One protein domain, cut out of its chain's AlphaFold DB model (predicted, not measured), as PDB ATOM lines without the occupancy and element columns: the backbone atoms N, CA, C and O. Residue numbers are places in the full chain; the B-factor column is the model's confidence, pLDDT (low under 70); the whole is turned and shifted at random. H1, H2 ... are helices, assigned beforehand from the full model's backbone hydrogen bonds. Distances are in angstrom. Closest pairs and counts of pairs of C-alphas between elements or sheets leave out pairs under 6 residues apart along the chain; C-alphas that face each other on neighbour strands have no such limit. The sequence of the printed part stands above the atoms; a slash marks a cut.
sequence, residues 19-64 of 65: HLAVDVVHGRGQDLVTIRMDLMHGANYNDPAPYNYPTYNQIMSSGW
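This is residues 19 to 64 of the 65 residues of the protein "Cyanobactin biosynthesis system PatB/AcyB/McaB family protein" of Okeania sp. SIO3I5 (UniProt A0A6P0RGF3). From a hooked first stretch, residues 19 to 28, the printed part runs through a longer helix, H1, then arches over a long link to a short helix, H2, which turns back at the far end. The shape is an open arch with no shared core, and residues 37 to 64 stand free. The printed part has 46 residues with two named helices, H1 then H2, and no named strand. It is all helix by class, though under half of its residues, 21 of 46, are in named elements. It is extended, with a radius of gyration of the C-alphas of 15.3 A, and spans 42 by 24 by 17 A.

H1, residues 29 to 42, and H2, residues 56 to 62, are apart, with no C-alpha of the one within 8 A of the other. In both, every O i to N i+4 pair is within hydrogen-bond range.

H1 is 19.3 A long, from C-alpha 29 at (27.678, -42.129, 37.788). H2 is 10.3 A long and ends at C-alpha 62 at (53.063, -35.405, 30.436).

The C-alphas farthest apart, of His 26 and Asn 52, are 41.7 A apart. The printed part has no cut. The link of 13 residues from H1 to H2 is long. Confidence is under 70 at 22 residues, among them 19 to 24 and 42 to 51.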
ATOM      1  N   HIS A  19      29.520 -28.136  28.534       61.72
ATOM      2  CA  HIS A  19      29.272 -28.258  29.971       61.72
ATOM      3  C   HIS A  19      27.807 -28.036  30.388       61.72
ATOM      4  O   HIS A  19      27.447 -28.402  31.499       61.72
ATOM      5  N   LEU A  20      26.975 -27.425  29.534       65.00
ATOM      6  CA  LEU A  20      25.527 -27.289  29.747       65.00
ATOM      7  C   LEU A  20      24.732 -28.406  29.063       65.00
ATOM      8  O   LEU A  20      23.582 -28.640  29.415       65.00
ATOM      9  N   ALA A  21      25.326 -29.071  28.069       64.31
ATOM     10  CA  ALA A  21      24.687 -30.158  27.334       64.31
ATOM     11  C   ALA A  21      24.735 -31.493  28.093       64.31
ATOM     12  O   ALA A  21      23.916 -32.374  27.844       64.31
ATOM     13  N   VAL A  22      25.687 -31.640  29.017       62.69
ATOM     14  CA  VAL A  22      25.848 -32.829  29.852       62.69
ATOM     15  C   VAL A  22      25.463 -32.478  31.284       62.69
ATOM     16  O   VAL A  22      26.123 -31.653  31.914       62.69
ATOM     17  N   ASP A  23      24.421 -33.122  31.814       67.88
ATOM     18  CA  ASP A  23      24.077 -32.996  33.231       67.88
ATOM     19  C   ASP A  23      25.102 -33.746  34.089       67.88
ATOM     20  O   ASP A  23      24.956 -34.928  34.403       67.88
ATOM     21  N   VAL A  24      26.170 -33.036  34.450       69.06
ATOM     22  CA  VAL A  24      27.244 -33.534  35.315       69.06
ATOM     23  C   VAL A  24      26.870 -33.573  36.798       69.06
ATOM     24  O   VAL A  24      27.637 -34.114  37.591       69.06
ATOM     25  N   VAL A  25      25.722 -33.004  37.187       71.50
ATOM     26  CA  VAL A  25      25.309 -32.864  38.593       71.50
ATOM     27  C   VAL A  25      24.309 -33.947  38.989       71.50
ATOM     28  O   VAL A  25      24.447 -34.535  40.058       71.50
ATOM     29  N   HIS A  26      23.330 -34.241  38.131       78.56
ATOM     30  CA  HIS A  26      22.289 -35.242  38.398       78.56
ATOM     31  C   HIS A  26      22.398 -36.484  37.507       78.56
ATOM     32  O   HIS A  26      21.592 -37.408  37.632       78.56
ATOM     33  N   GLY A  27      23.389 -36.530  36.612       73.12
ATOM     34  CA  GLY A  27      23.670 -37.707  35.799       73.12
ATOM     35  C   GLY A  27      24.006 -38.931  36.655       73.12
ATOM     36  O   GLY A  27      24.608 -38.833  37.727       73.12
ATOM     37  N   ARG A  28      23.638 -40.125  36.176       84.44
ATOM     38  CA  ARG A  28      24.036 -41.375  36.840       84.44
ATOM     39  C   ARG A  28      25.550 -41.528  36.717       84.44
ATOM     40  O   ARG A  28      26.108 -41.271  35.655       84.44
ATOM     41  N   GLY A  29      26.212 -42.017  37.767       84.12
ATOM     42  CA  GLY A  29      27.678 -42.129  37.788       84.12
ATOM     43  C   GLY A  29      28.269 -42.875  36.582       84.12
ATOM     44  O   GLY A  29      29.289 -42.454  36.048       84.12
ATOM     45  N   GLN A  30      27.589 -43.921  36.097       85.25
ATOM     46  CA  GLN A  30      27.999 -44.654  34.895       85.25
ATOM     47  C   GLN A  30      27.999 -43.773  33.636       85.25
ATOM     48  O   GLN A  30      28.944 -43.829  32.855       85.25
ATOM     49  N   ASP A  31      26.966 -42.948  33.448       81.50
ATOM     50  CA  ASP A  31      26.845 -42.073  32.278       81.50
ATOM     51  C   ASP A  31      27.951 -41.007  32.300       81.50
ATOM     52  O   ASP A  31      28.590 -40.747  31.285       81.50
ATOM     53  N   LEU A  32      28.258 -40.459  33.480       81.31
ATOM     54  CA  LEU A  32      29.333 -39.477  33.657       81.31
ATOM     55  C   LEU A  32      30.719 -40.057  33.354       81.31
ATOM     56  O   LEU A  32      31.552 -39.384  32.744       81.31
ATOM     57  N   VAL A  33      30.969 -41.304  33.762       83.81
ATOM     58  CA  VAL A  33      32.223 -42.006  33.462       83.81
ATOM     59  C   VAL A  33      32.351 -42.247  31.961       83.81
ATOM     60  O   VAL A  33      33.391 -41.916  31.395       83.81
ATOM     61  N   THR A  34      31.303 -42.753  31.308       84.00
ATOM     62  CA  THR A  34      31.300 -42.986  29.856       84.00
ATOM     63  C   THR A  34      31.556 -41.690  29.090       84.00
ATOM     64  O   THR A  34      32.492 -41.628  28.302       84.00
ATOM     65  N   ILE A  35      30.824 -40.615  29.404       78.00
ATOM     66  CA  ILE A  35      30.995 -39.308  28.751       78.00
ATOM     67  C   ILE A  35      32.410 -38.758  28.961       78.00
ATOM     68  O   ILE A  35      33.005 -38.201  28.041       78.00
ATOM     69  N   ARG A  36      32.989 -38.927  30.156       77.50
ATOM     70  CA  ARG A  36      34.380 -38.531  30.413       77.50
ATOM     71  C   ARG A  36      35.359 -39.315  29.544       77.50
ATOM     72  O   ARG A  36      36.291 -38.712  29.016       77.50
ATOM     73  N   MET A  37      35.177 -40.628  29.417       80.62
ATOM     74  CA  MET A  37      36.038 -41.463  28.577       80.62
ATOM     75  C   MET A  37      35.902 -41.082  27.101       80.62
ATOM     76  O   MET A  37      36.919 -40.893  26.436       80.62
ATOM     77  N   ASP A  38      34.676 -40.860  26.628       76.56
ATOM     78  CA  ASP A  38      34.390 -40.442  25.255       76.56
ATOM     79  C   ASP A  38      34.956 -39.055  24.942       76.56
ATOM     80  O   ASP A  38      35.502 -38.847  23.865       76.56
ATOM     81  N   LEU A  39      34.902 -38.102  25.875       70.31
ATOM     82  CA  LEU A  39      35.509 -36.784  25.679       70.31
ATOM     83  C   LEU A  39      37.039 -36.853  25.702       70.31
ATOM     84  O   LEU A  39      37.687 -36.277  24.834       70.31
ATOM     85  N   MET A  40      37.631 -37.564  26.664       69.81
ATOM     86  CA  MET A  40      39.091 -37.662  26.791       69.81
ATOM     87  C   MET A  40      39.729 -38.444  25.639       69.81
ATOM     88  O   MET A  40      40.842 -38.126  25.225       69.81
ATOM     89  N   HIS A  41      39.053 -39.475  25.136       70.44
ATOM     90  CA  HIS A  41      39.553 -40.284  24.031       70.44
ATOM     91  C   HIS A  41      39.118 -39.720  22.675       70.44
ATOM     92  O   HIS A  41      39.929 -39.580  21.765       70.44
ATOM     93  N   GLY A  42      37.846 -39.337  22.567       63.22
ATOM     94  CA  GLY A  42      37.202 -38.928  21.328       63.22
ATOM     95  C   GLY A  42      37.577 -37.535  20.843       63.22
ATOM     96  O   GLY A  42      37.726 -37.341  19.638       63.22
ATOM     97  N   ALA A  43      37.803 -36.580  21.753       59.34
ATOM     98  CA  ALA A  43      38.230 -35.233  21.362       59.34
ATOM     99  C   ALA A  43      39.602 -35.226  20.669       59.34
ATOM    100  O   ALA A  43      39.880 -34.320  19.891       59.34
ATOM    101  N   ASN A  44      40.421 -36.258  20.897       58.84
ATOM    102  CA  ASN A  44      41.759 -36.382  20.327       58.84
ATOM    103  C   ASN A  44      41.795 -37.169  19.004       58.84
ATOM    104  O   ASN A  44      42.839 -37.199  18.360       58.84
ATOM    105  N   TYR A  45      40.699 -37.809  18.565       61.91
ATOM    106  CA  TYR A  45      40.715 -38.593  17.316       61.91
ATOM    107  C   TYR A  45      40.888 -37.737  16.060       61.91
ATOM    108  O   TYR A  45      41.457 -38.204  15.077       61.91
ATOM    109  N   ASN A  46      40.387 -36.500  16.088       61.25
ATOM    110  CA  ASN A  46      40.499 -35.565  14.968       61.25
ATOM    111  C   ASN A  46      41.690 -34.614  15.104       61.25
ATOM    112  O   ASN A  46      41.912 -33.808  14.198       61.25
ATOM    113  N   ASP A  47      42.439 -34.684  16.209       61.62
ATOM    114  CA  ASP A  47      43.659 -33.904  16.330       61.62
ATOM    115  C   ASP A  47      44.698 -34.504  15.375       61.62
ATOM    116  O   ASP A  47      45.016 -35.697  15.470       61.62
ATOM    117  N   PRO A  48      45.214 -33.722  14.408       60.19
ATOM    118  CA  PRO A  48      46.251 -34.216  13.524       60.19
ATOM    119  C   PRO A  48      47.440 -34.651  14.376       60.19
ATOM    120  O   PRO A  48      47.848 -33.938  15.297       60.19
ATOM    121  N   ALA A  49      48.008 -35.816  14.054       65.75
ATOM    122  CA  ALA A  49      49.229 -36.268  14.701       65.75
ATOM    123  C   ALA A  49      50.260 -35.126  14.645       65.75
ATOM    124  O   ALA A  49      50.465 -34.552  13.568       65.75
ATOM    125  N   PRO A  50      50.869 -34.739  15.781       64.38
ATOM    126  CA  PRO A  50      51.776 -33.608  15.800       64.38
ATOM    127  C   PRO A  50      52.921 -33.879  14.821       64.38
ATOM    128  O   PRO A  50      53.670 -34.840  14.972       64.38
ATOM    129  N   TYR A  51      53.052 -33.026  13.804       63.06
ATOM    130  CA  TYR A  51      54.098 -33.143  12.781       63.06
ATOM    131  C   TYR A  51      55.517 -32.988  13.351       63.06
ATOM    132  O   TYR A  51      56.489 -33.376  12.710       63.06
ATOM    133  N   ASN A  52      55.632 -32.426  14.559       70.12
ATOM    134  CA  ASN A  52      56.884 -32.261  15.279       70.12
ATOM    135  C   ASN A  52      56.930 -33.188  16.488       70.12
ATOM    136  O   ASN A  52      55.968 -33.284  17.250       70.12
ATOM    137  N   TYR A  53      58.095 -33.799  16.702       72.44
ATOM    138  CA  TYR A  53      58.359 -34.545  17.923       72.44
ATOM    139  C   TYR A  53      58.205 -33.635  19.152       72.44
ATOM    140  O   TYR A  53      58.670 -32.489  19.128       72.44
ATOM    141  N   PRO A  54      57.569 -34.125  20.232       70.56
ATOM    142  CA  PRO A  54      57.448 -33.365  21.463       70.56
ATOM    143  C   PRO A  54      58.836 -33.039  22.020       70.56
ATOM    144  O   PRO A  54      59.747 -33.868  22.035       70.56
ATOM    145  N   THR A  55      59.000 -31.804  22.482       75.00
ATOM    146  CA  THR A  55      60.234 -31.347  23.128       75.00
ATOM    147  C   THR A  55      60.438 -32.055  24.467       75.00
ATOM    148  O   THR A  55      59.478 -32.488  25.108       75.00
ATOM    149  N   TYR A  56      61.686 -32.113  24.940       76.00
ATOM    150  CA  TYR A  56      62.029 -32.725  26.231       76.00
ATOM    151  C   TYR A  56      61.132 -32.234  27.384       76.00
ATOM    152  O   TYR A  56      60.620 -33.036  28.161       76.00
ATOM    153  N   ASN A  57      60.851 -30.928  27.433       75.50
ATOM    154  CA  ASN A  57      59.998 -30.324  28.461       75.50
ATOM    155  C   ASN A  57      58.536 -30.797  28.385       75.50
ATOM    156  O   ASN A  57      57.901 -30.988  29.420       75.50
ATOM    157  N   GLN A  58      58.005 -31.010  27.176       68.12
ATOM    158  CA  GLN A  58      56.641 -31.513  26.987       68.12
ATOM    159  C   GLN A  58      56.515 -32.959  27.482       68.12
ATOM    160  O   GLN A  58      55.570 -33.264  28.207       68.12
ATOM    161  N   ILE A  59      57.506 -33.806  27.187       74.81
ATOM    162  CA  ILE A  59      57.558 -35.203  27.653       74.81
ATOM    163  C   ILE A  59      57.636 -35.266  29.187       74.81
ATOM    164  O   ILE A  59      56.914 -36.036  29.821       74.81
ATOM    165  N   MET A  60      58.468 -34.416  29.797       75.25
ATOM    166  CA  MET A  60      58.620 -34.334  31.256       75.25
ATOM    167  C   MET A  60      57.299 -33.946  31.941       75.25
ATOM    168  O   MET A  60      56.932 -34.519  32.965       75.25
ATOM    169  N   SER A  61      56.542 -33.025  31.336       67.12
ATOM    170  CA  SER A  61      55.257 -32.560  31.872       67.12
ATOM    171  C   SER A  61      54.096 -33.548  31.696       67.12
ATOM    172  O   SER A  61      53.154 -33.516  32.484       67.12
ATOM    173  N   SER A  62      54.148 -34.445  30.701       59.56
ATOM    174  CA  SER A  62      53.063 -35.405  30.436       59.56
ATOM    175  C   SER A  62      53.019 -36.594  31.402       59.56
ATOM    176  O   SER A  62      52.006 -37.282  31.458       59.56
ATOM    177  N   GLY A  63      54.092 -36.841  32.162       51.38
ATOM    178  CA  GLY A  63      54.177 -37.951  33.122       51.38
ATOM    179  C   GLY A  63      53.711 -37.622  34.544       51.38
ATOM    180  O   GLY A  63      53.766 -38.494  35.404       51.38
ATOM    181  N   TRP A  64      53.292 -36.380  34.811       44.41
ATOM    182  CA  TRP A  64      52.915 -35.907  36.147       44.41
ATOM    183  C   TRP A  64      51.524 -35.264  36.130       44.41
ATOM    184  O   TRP A  64      51.390 -34.043  36.216       44.41
TER     185      TRP A  64